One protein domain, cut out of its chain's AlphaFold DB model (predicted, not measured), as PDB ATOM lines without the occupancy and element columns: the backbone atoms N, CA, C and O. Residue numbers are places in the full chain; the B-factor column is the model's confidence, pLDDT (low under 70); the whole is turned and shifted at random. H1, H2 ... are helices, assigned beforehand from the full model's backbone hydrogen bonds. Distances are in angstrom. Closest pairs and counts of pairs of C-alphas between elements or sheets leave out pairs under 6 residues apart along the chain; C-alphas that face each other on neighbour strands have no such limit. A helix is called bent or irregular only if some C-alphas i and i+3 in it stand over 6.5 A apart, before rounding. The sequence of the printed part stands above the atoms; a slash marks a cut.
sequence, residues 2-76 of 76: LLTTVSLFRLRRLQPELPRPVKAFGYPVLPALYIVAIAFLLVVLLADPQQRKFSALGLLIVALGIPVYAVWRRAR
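AT A GLANCE: This is residues 2 to 76 of the 76 residues of a protein of Gemmatimonadales bacterium (UniProt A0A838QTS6). H3, the longest helix, meets H2 at their ends as an open L; H1 touches H2 and splays from it as a V, joined by a loop, residues 15 to 28. The printed part has 75 residues with three named helices, H1, H2, H3 in order, and no named strand: all helix. It is flat, 42 by 39 by 16 A, and only just extended, close to loose, with a radius of gyration of the C-alphas of 17.4 A.

HOW THE PARTS SIT: H3, residues 49 to 75, and H2, residues 29 to 47, touch only at the corner; C-alphas 52 and 46 are closest, 5.0 A. They are only just about perpendicular, 72 degrees. H1, residues 2 to 14, touches H2 with residues 2 to 6 alone; C-alphas 2 and 35 are closest, 5.6 A. This hairpin runs opposite ways, only just steep at 37 degrees. Every O i to N i+4 pair is within hydrogen-bond range in H1 and H2, 19 of 23 in H3.

IN THESE COORDINATES: Find C-alpha 49 at (24.374, 8.857, -21.642); H3 runs 40.3 A to C-alpha 75 at (47.249, 29.777, 4.049), only just irregular: C-alphas 50 and 53 are 6.54 A apart. H2 runs 27.1 A, H1 18.4 A.

THE WHOLE: The farthest C-alphas, 17 and 50, are 46.8 A apart. The printed part has no cut; H1 to H2 is a long link. Residues 75 to 76 have pLDDT under 70.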
ATOM      1  N   LEU A   2      18.042  22.841  -5.388       88.38
ATOM      2  CA  LEU A   2      17.607  21.836  -4.400       88.38
ATOM      3  C   LEU A   2      18.211  22.049  -3.002       88.38
ATOM      4  O   LEU A   2      17.469  22.154  -2.031       88.38
ATOM      5  N   LEU A   3      19.534  22.220  -2.905       88.75
ATOM      6  CA  LEU A   3      20.215  22.476  -1.626       88.75
ATOM      7  C   LEU A   3      19.724  23.756  -0.931       88.75
ATOM      8  O   LEU A   3      19.556  23.768   0.287       88.75
ATOM      9  N   THR A   4      19.442  24.816  -1.687       89.81
ATOM     10  CA  THR A   4      18.923  26.087  -1.159       89.81
ATOM     11  C   THR A   4      17.510  25.909  -0.606       89.81
ATOM     12  O   THR A   4      17.216  26.347   0.505       89.81
ATOM     13  N   THR A   5      16.642  25.206  -1.336       89.25
ATOM     14  CA  THR A   5      15.272  24.923  -0.893       89.25
ATOM     15  C   THR A   5      15.257  23.991   0.320       89.25
ATOM     16  O   THR A   5      14.515  24.240   1.266       89.25
ATOM     17  N   VAL A   6      16.119  22.972   0.370       90.69
ATOM     18  CA  VAL A   6      16.290  22.116   1.561       90.69
ATOM     19  C   VAL A   6      16.793  22.932   2.753       90.69
ATOM     20  O   VAL A   6      16.280  22.799   3.865       90.69
ATOM     21  N   SER A   7      17.746  23.838   2.522       90.69
ATOM     22  CA  SER A   7      18.257  24.743   3.554       90.69
ATOM     23  C   SER A   7      17.159  25.640   4.115       90.69
ATOM     24  O   SER A   7      17.133  25.862   5.320       90.69
ATOM     25  N   LEU A   8      16.195  26.073   3.293       88.81
ATOM     26  CA  LEU A   8      15.015  26.801   3.764       88.81
ATOM     27  C   LEU A   8      14.198  25.965   4.761       88.81
ATOM     28  O   LEU A   8      13.824  26.480   5.810       88.81
ATOM     29  N   PHE A   9      13.935  24.682   4.491       88.88
ATOM     30  CA  PHE A   9      13.245  23.808   5.454       88.88
ATOM     31  C   PHE A   9      14.051  23.622   6.743       88.88
ATOM     32  O   PHE A   9      13.486  23.701   7.836       88.88
ATOM     33  N   ARG A  10      15.369  23.428   6.625       90.94
ATOM     34  CA  ARG A  10      16.265  23.269   7.776       90.94
ATOM     35  C   ARG A  10      16.325  24.535   8.631       90.94
ATOM     36  O   ARG A  10      16.187  24.448   9.846       90.94
ATOM     37  N   LEU A  11      16.448  25.708   8.012       89.94
ATOM     38  CA  LEU A  11      16.468  26.996   8.704       89.94
ATOM     39  C   LEU A  11      15.172  27.221   9.482       89.94
ATOM     40  O   LEU A  11      15.195  27.695  10.610       89.94
ATOM     41  N   ARG A  12      14.036  26.797   8.919       86.44
ATOM     42  CA  ARG A  12      12.740  26.928   9.587       86.44
ATOM     43  C   ARG A  12      12.589  26.046  10.824       86.44
ATOM     44  O   ARG A  12      11.760  26.383  11.663       86.44
ATOM     45  N   ARG A  13      13.354  24.952  10.914       85.06
ATOM     46  CA  ARG A  13      13.455  24.091  12.103       85.06
ATOM     47  C   ARG A  13      14.455  24.636  13.122       85.06
ATOM     48  O   ARG A  13      14.197  24.532  14.311       85.06
ATOM     49  N   LEU A  14      15.572  25.199  12.659       89.88
ATOM     50  CA  LEU A  14      16.631  25.727  13.527       89.88
ATOM     51  C   LEU A  14      16.272  27.080  14.151       89.88
ATOM     52  O   LEU A  14      16.664  27.355  15.277       89.88
ATOM     53  N   GLN A  15      15.554  27.930  13.416       88.94
ATOM     54  CA  GLN A  15      15.203  29.288  13.831       88.94
ATOM     55  C   GLN A  15      13.699  29.532  13.606       88.94
ATOM     56  O   GLN A  15      13.293  30.192  12.637       88.94
ATOM     57  N   PRO A  16      12.838  28.947  14.459       82.00
ATOM     58  CA  PRO A  16      11.394  29.138  14.367       82.00
ATOM     59  C   PRO A  16      10.971  30.572  14.720       82.00
ATOM     60  O   PRO A  16      10.096  31.103  14.042       82.00
ATOM     61  N   GLU A  17      11.650  31.205  15.683       83.75
ATOM     62  CA  GLU A  17      11.293  32.511  16.274       83.75
ATOM     63  C   GLU A  17      11.665  33.736  15.428       83.75
ATOM     64  O   GLU A  17      11.296  34.862  15.755       83.75
ATOM     65  N   LEU A  18      12.420  33.561  14.338       85.50
ATOM     66  CA  LEU A  18      12.788  34.698  13.500       85.50
ATOM     67  C   LEU A  18      11.548  35.293  12.813       85.50
ATOM     68  O   LEU A  18      10.775  34.537  12.207       85.50
ATOM     69  N   PRO A  19      11.384  36.631  12.810       80.50
ATOM     70  CA  PRO A  19      10.327  37.270  12.044       80.50
ATOM     71  C   PRO A  19      10.519  36.934  10.560       80.50
ATOM     72  O   PRO A  19      11.622  37.031  10.024       80.50
ATOM     73  N   ARG A  20       9.444  36.495   9.894       82.56
ATOM     74  CA  ARG A  20       9.437  36.118   8.468       82.56
ATOM     75  C   ARG A  20       8.594  37.125   7.684       82.56
ATOM     76  O   ARG A  20       7.389  36.902   7.568       82.56
ATOM     77  N   PRO A  21       9.203  38.200   7.142       80.50
ATOM     78  CA  PRO A  21       8.478  39.251   6.425       80.50
ATOM     79  C   PRO A  21       7.819  38.742   5.140       80.50
ATOM     80  O   PRO A  21       6.752  39.207   4.763       80.50
ATOM     81  N   VAL A  22       8.429  37.744   4.489       75.12
ATOM     82  CA  VAL A  22       7.903  37.108   3.277       75.12
ATOM     83  C   VAL A  22       7.805  35.604   3.500       75.12
ATOM     84  O   VAL A  22       8.795  34.924   3.783       75.12
ATOM     85  N   LYS A  23       6.593  35.063   3.370       75.12
ATOM     86  CA  LYS A  23       6.344  33.620   3.416       75.12
ATOM     87  C   LYS A  23       6.233  33.105   1.986       75.12
ATOM     88  O   LYS A  23       5.495  33.658   1.181       75.12
ATOM     89  N   ALA A  24       6.953  32.026   1.682       80.44
ATOM     90  CA  ALA A  24       6.771  31.316   0.421       80.44
ATOM     91  C   ALA A  24       5.299  30.888   0.281       80.44
ATOM     92  O   ALA A  24       4.766  30.213   1.167       80.44
ATOM     93  N   PHE A  25       4.657  31.304  -0.807       80.69
ATOM     94  CA  PHE A  25       3.278  30.943  -1.109       80.69
ATOM     95  C   PHE A  25       3.142  29.419  -1.241       80.69
ATOM     96  O   PHE A  25       4.022  28.760  -1.796       80.69
ATOM     97  N   GLY A  26       2.078  28.843  -0.674       82.81
ATOM     98  CA  GLY A  26       1.862  27.391  -0.697       82.81
ATOM     99  C   GLY A  26       2.886  26.571   0.105       82.81
ATOM    100  O   GLY A  26       3.012  25.365  -0.110       82.81
ATOM    101  N   TYR A  27       3.648  27.189   1.016       80.06
ATOM    102  CA  TYR A  27       4.522  26.454   1.933       80.06
ATOM    103  C   TYR A  27       3.696  25.591   2.906       80.06
ATOM    104  O   TYR A  27       2.749  26.118   3.487       80.06
ATOM    105  N   PRO A  28       4.077  24.325   3.179       85.50
ATOM    106  CA  PRO A  28       5.304  23.625   2.762       85.50
ATOM    107  C   PRO A  28       5.199  22.830   1.452       85.50
ATOM    108  O   PRO A  28       6.210  22.304   0.991       85.50
ATOM    109  N   VAL A  29       4.008  22.728   0.860       90.19
ATOM    110  CA  VAL A  29       3.721  21.807  -0.251       90.19
ATOM    111  C   VAL A  29       4.469  22.201  -1.521       90.19
ATOM    112  O   VAL A  29       5.165  21.373  -2.106       90.19
ATOM    113  N   LEU A  30       4.392  23.472  -1.920       89.12
ATOM    114  CA  LEU A  30       5.000  23.939  -3.167       89.12
ATOM    115  C   LEU A  30       6.533  23.742  -3.177       89.12
ATOM    116  O   LEU A  30       7.053  23.164  -4.135       89.12
ATOM    117  N   PRO A  31       7.285  24.108  -2.116       87.50
ATOM    118  CA  PRO A  31       8.724  23.852  -2.085       87.50
ATOM    119  C   PRO A  31       9.087  22.366  -1.974       87.50
ATOM    120  O   PRO A  31      10.149  21.978  -2.454       87.50
ATOM    121  N   ALA A  32       8.236  21.533  -1.366       90.56
ATOM    122  CA  ALA A  32       8.461  20.089  -1.314       90.56
ATOM    123  C   ALA A  32       8.318  19.451  -2.707       90.56
ATOM    124  O   ALA A  32       9.208  18.717  -3.133       90.56
ATOM    125  N   LEU A  33       7.265  19.805  -3.455       93.50
ATOM    126  CA  LEU A  33       7.089  19.370  -4.846       93.50
ATOM    127  C   LEU A  33       8.250  19.827  -5.734       93.50
ATOM    128  O   LEU A  33       8.750  19.053  -6.546       93.50
ATOM    129  N   TYR A  34       8.734  21.053  -5.534       91.25
ATOM    130  CA  TYR A  34       9.901  21.563  -6.250       91.25
ATOM    131  C   TYR A  34      11.171  20.738  -5.978       91.25
ATOM    132  O   TYR A  34      11.922  20.444  -6.908       91.25
ATOM    133  N   ILE A  35      11.404  20.314  -4.728       93.00
ATOM    134  CA  ILE A  35      12.526  19.422  -4.385       93.00
ATOM    135  C   ILE A  35      12.395  18.086  -5.121       93.00
ATOM    136  O   ILE A  35      13.378  17.630  -5.702       93.00
ATOM    137  N   VAL A  36      11.202  17.482  -5.132       94.62
ATOM    138  CA  VAL A  36      10.953  16.209  -5.831       94.62
ATOM    139  C   VAL A  36      11.201  16.353  -7.332       94.62
ATOM    140  O   VAL A  36      11.912  15.536  -7.911       94.62
ATOM    141  N   ALA A  37      10.694  17.420  -7.952       94.31
ATOM    142  CA  ALA A  37      10.886  17.683  -9.374       94.31
ATOM    143  C   ALA A  37      12.369  17.862  -9.733       94.31
ATOM    144  O   ALA A  37      12.845  17.262 -10.694       94.31
ATOM    145  N   ILE A  38      13.130  18.632  -8.946       93.44
ATOM    146  CA  ILE A  38      14.571  18.779  -9.189       93.44
ATOM    147  C   ILE A  38      15.304  17.456  -8.967       93.44
ATOM    148  O   ILE A  38      16.178  17.120  -9.758       93.44
ATOM    149  N   ALA A  39      14.981  16.708  -7.910       92.50
ATOM    150  CA  ALA A  39      15.608  15.415  -7.654       92.50
ATOM    151  C   ALA A  39      15.372  14.448  -8.824       92.50
ATOM    152  O   ALA A  39      16.312  13.808  -9.289       92.50
ATOM    153  N   PHE A  40      14.148  14.412  -9.349       93.94
ATOM    154  CA  PHE A  40      13.810  13.638 -10.538       93.94
ATOM    155  C   PHE A  40      14.616  14.089 -11.762       93.94
ATOM    156  O   PHE A  40      15.251  13.260 -12.410       93.94
ATOM    157  N   LEU A  41      14.676  15.397 -12.036       90.75
ATOM    158  CA  LEU A  41      15.478  15.937 -13.138       90.75
ATOM    159  C   LEU A  41      16.959  15.567 -13.015       90.75
ATOM    160  O   LEU A  41      17.576  15.216 -14.014       90.75
ATOM    161  N   LEU A  42      17.529  15.602 -11.807       88.81
ATOM    162  CA  LEU A  42      18.918  15.197 -11.574       88.81
ATOM    163  C   LEU A  42      19.149  13.720 -11.908       88.81
ATOM    164  O   LEU A  42      20.184  13.391 -12.483       88.81
ATOM    165  N   VAL A  43      18.201  12.839 -11.572       89.31
ATOM    166  CA  VAL A  43      18.284  11.408 -11.901       89.31
ATOM    167  C   VAL A  43      18.195  11.192 -13.408       89.31
ATOM    168  O   VAL A  43      19.020  10.468 -13.960       89.31
ATOM    169  N   VAL A  44      17.248  11.851 -14.082       89.50
ATOM    170  CA  VAL A  44      17.095  11.766 -15.543       89.50
ATOM    171  C   VAL A  44      18.358  12.260 -16.253       89.50
ATOM    172  O   VAL A  44      18.865  11.575 -17.137       89.50
ATOM    173  N   LEU A  45      18.921  13.388 -15.810       86.50
ATOM    174  CA  LEU A  45      20.160  13.961 -16.351       86.50
ATOM    175  C   LEU A  45      21.355  13.000 -16.227       86.50
ATOM    176  O   LEU A  45      22.194  12.919 -17.119       86.50
ATOM    177  N   LEU A  46      21.445  12.273 -15.109       84.00
ATOM    178  CA  LEU A  46      22.505  11.288 -14.875       84.00
ATOM    179  C   LEU A  46      22.293   9.985 -15.654       84.00
ATOM    180  O   LEU A  46      23.274   9.310 -15.980       84.00
ATOM    181  N   ALA A  47      21.036   9.617 -15.904       85.06
ATOM    182  CA  ALA A  47      20.672   8.437 -16.677       85.06
ATOM    183  C   ALA A  47      20.897   8.639 -18.183       85.06
ATOM    184  O   ALA A  47      21.189   7.667 -18.879       85.06
ATOM    185  N   ASP A  48      20.815   9.879 -18.675       85.25
ATOM    186  CA  ASP A  48      21.091  10.219 -20.070       85.25
ATOM    187  C   ASP A  48      22.596  10.052 -20.397       85.25
ATOM    188  O   ASP A  48      23.439  10.793 -19.872       85.25
ATOM    189  N   PRO A  49      22.977   9.118 -21.293       74.69
ATOM    190  CA  PRO A  49      24.374   8.857 -21.642       74.69
ATOM    191  C   PRO A  49      25.109  10.065 -22.237       74.69
ATOM    192  O   PRO A  49      26.325  10.190 -22.058       74.69
ATOM    193  N   GLN A  50      24.397  10.949 -22.943       78.12
ATOM    194  CA  GLN A  50      24.985  12.118 -23.596       78.12
ATOM    195  C   GLN A  50      25.329  13.202 -22.569       78.12
ATOM    196  O   GLN A  50      26.386  13.831 -22.647       78.12
ATOM    197  N   GLN A  51      24.463  13.390 -21.575       77.12
ATOM    198  CA  GLN A  51      24.615  14.428 -20.554       77.12
ATOM    199  C   GLN A  51      25.457  13.970 -19.359       77.12
ATOM    200  O   GLN A  51      26.154  14.786 -18.752       77.12
ATOM    201  N   ARG A  52      25.511  12.659 -19.094       78.50
ATOM    202  CA  ARG A  52      26.290  12.065 -17.999       78.50
ATOM    203  C   ARG A  52      27.759  12.487 -17.992       78.50
ATOM    204  O   ARG A  52      28.314  12.719 -16.919       78.50
ATOM    205  N   LYS A  53      28.392  12.628 -19.165       78.62
ATOM    206  CA  LYS A  53      29.786  13.101 -19.272       78.62
ATOM    207  C   LYS A  53      29.939  14.534 -18.756       78.62
ATOM    208  O   LYS A  53      30.826  14.802 -17.949       78.62
ATOM    209  N   PHE A  54      29.055  15.438 -19.174       83.00
ATOM    210  CA  PHE A  54      29.084  16.837 -18.747       83.00
ATOM    211  C   PHE A  54      28.764  16.982 -17.256       83.00
ATOM    212  O   PHE A  54      29.453  17.719 -16.552       83.00
ATOM    213  N   SER A  55      27.787  16.228 -16.745       83.94
ATOM    214  CA  SER A  55      27.474  16.202 -15.313       83.94
ATOM    215  C   SER A  55      28.643  15.679 -14.474       83.94
ATOM    216  O   SER A  55      28.948  16.257 -13.433       83.94
ATOM    217  N   ALA A  56      29.338  14.631 -14.931       83.62
ATOM    218  CA  ALA A  56      30.509  14.092 -14.241       83.62
ATOM    219  C   ALA A  56      31.681  15.087 -14.212       83.62
ATOM    220  O   ALA A  56      32.301  15.270 -13.166       83.62
ATOM    221  N   LEU A  57      31.947  15.778 -15.326       88.19
ATOM    222  CA  LEU A  57      32.960  16.837 -15.379       88.19
ATOM    223  C   LEU A  57      32.608  18.007 -14.454       88.19
ATOM    224  O   LEU A  57      33.465  18.485 -13.714       88.19
ATOM    225  N   GLY A  58      31.342  18.429 -14.431       87.00
ATOM    226  CA  GLY A  58      30.865  19.456 -13.504       87.00
ATOM    227  C   GLY A  58      31.061  19.060 -12.037       87.00
ATOM    228  O   GLY A  58      31.550  19.861 -11.242       87.00
ATOM    229  N   LEU A  59      30.752  17.808 -11.680       87.62
ATOM    230  CA  LEU A  59      30.988  17.277 -10.333       87.62
ATOM    231  C   LEU A  59      32.478  17.237  -9.977       87.62
ATOM    232  O   LEU A  59      32.832  17.589  -8.854       87.62
ATOM    233  N   LEU A  60      33.346  16.868 -10.922       92.62
ATOM    234  CA  LEU A  60      34.798  16.913 -10.733       92.62
ATOM    235  C   LEU A  60      35.290  18.332 -10.433       92.62
ATOM    236  O   LEU A  60      36.069  18.520  -9.503       92.62
ATOM    237  N   ILE A  61      34.803  19.335 -11.166       92.50
ATOM    238  CA  ILE A  61      35.168  20.742 -10.935       92.50
ATOM    239  C   ILE A  61      34.722  21.202  -9.540       92.50
ATOM    240  O   ILE A  61      35.500  21.820  -8.816       92.50
ATOM    241  N   VAL A  62      33.499  20.862  -9.121       92.00
ATOM    242  CA  VAL A  62      33.012  21.179  -7.767       92.00
ATOM    243  C   VAL A  62      33.851  20.470  -6.699       92.00
ATOM    244  O   VAL A  62      34.217  21.086  -5.699       92.00
ATOM    245  N   ALA A  63      34.203  19.201  -6.920       92.44
ATOM    246  CA  ALA A  63      35.046  18.431  -6.011       92.44
ATOM    247  C   ALA A  63      36.460  19.017  -5.895       92.44
ATOM    248  O   ALA A  63      36.995  19.056  -4.791       92.44
ATOM    249  N   LEU A  64      37.038  19.539  -6.984       94.31
ATOM    250  CA  LEU A  64      38.316  20.267  -6.975       94.31
ATOM    251  C   LEU A  64      38.262  21.566  -6.157       94.31
ATOM    252  O   LEU A  64      39.286  22.007  -5.636       94.31
ATOM    253  N   GLY A  65      37.080  22.147  -5.954       92.00
ATOM    254  CA  GLY A  65      36.900  23.248  -5.010       92.00
ATOM    255  C   GLY A  65      37.262  22.873  -3.565       92.00
ATOM    256  O   GLY A  65      37.727  23.729  -2.817       92.00
ATOM    257  N   ILE A  66      37.117  21.600  -3.172       92.31
ATOM    258  CA  ILE A  66      37.424  21.111  -1.816       92.31
ATOM    259  C   ILE A  66      38.923  21.228  -1.486       92.31
ATOM    260  O   ILE A  66      39.245  21.877  -0.485       92.31
ATOM    261  N   PRO A  67      39.863  20.657  -2.272       91.00
ATOM    262  CA  PRO A  67      41.288  20.804  -1.999       91.00
ATOM    263  C   PRO A  67      41.742  22.260  -2.117       91.00
ATOM    264  O   PRO A  67      42.522  22.703  -1.278       91.00
ATOM    265  N   VAL A  68      41.214  23.033  -3.074       93.06
ATOM    266  CA  VAL A  68      41.538  24.465  -3.206       93.06
ATOM    267  C   VAL A  68      41.124  25.239  -1.953       93.06
ATOM    268  O   VAL A  68      41.931  25.977  -1.388       93.06
ATOM    269  N   TYR A  69      39.899  25.026  -1.461       92.00
ATOM    270  CA  TYR A  69      39.423  25.639  -0.222       92.00
ATOM    271  C   TYR A  69      40.269  25.218   0.986       92.00
ATOM    272  O   TYR A  69      40.606  26.055   1.821       92.00
ATOM    273  N   ALA A  70      40.648  23.942   1.080       91.44
ATOM    274  CA  ALA A  70      41.469  23.439   2.176       91.44
ATOM    275  C   ALA A  70      42.882  24.044   2.183       91.44
ATOM    276  O   ALA A  70      43.377  24.416   3.247       91.44
ATOM    277  N   VAL A  71      43.520  24.170   1.014       92.38
ATOM    278  CA  VAL A  71      44.832  24.818   0.870       92.38
ATOM    279  C   VAL A  71      44.736  26.293   1.242       92.38
ATOM    280  O   VAL A  71      45.527  26.772   2.050       92.38
ATOM    281  N   TRP A  72      43.732  27.005   0.732       92.06
ATOM    282  CA  TRP A  72      43.570  28.428   1.027       92.06
ATOM    283  C   TRP A  72      43.230  28.689   2.499       92.06
ATOM    284  O   TRP A  72      43.775  29.605   3.107       92.06
ATOM    285  N   ARG A  73      42.391  27.848   3.118       88.19
ATOM    286  CA  ARG A  73      42.084  27.940   4.552       88.19
ATOM    287  C   ARG A  73      43.312  27.713   5.435       88.19
ATOM    288  O   ARG A  73      43.339  28.250   6.528       88.19
ATOM    289  N   ARG A  74      44.293  26.919   4.990       75.38
ATOM    290  CA  ARG A  74      45.573  26.732   5.700       75.38
ATOM    291  C   ARG A  74      46.567  27.871   5.467       75.38
ATOM    292  O   ARG A  74      47.502  28.005   6.243       75.38
ATOM    293  N   ALA A  75      46.404  28.632   4.385       67.38
ATOM    294  CA  ALA A  75      47.249  29.777   4.049       67.38
ATOM    295  C   ALA A  75      46.785  31.094   4.708       67.38
ATOM    296  O   ALA A  75      47.483  32.100   4.602       67.38
ATOM    297  N   ARG A  76      45.609  31.094   5.349       55.81
ATOM    298  CA  ARG A  76      45.141  32.130   6.280       55.81
ATOM    299  C   ARG A  76      45.411  31.693   7.709       55.81
ATOM    300  O   ARG A  76      45.723  32.591   8.514       55.81
TER     301      ARG A  76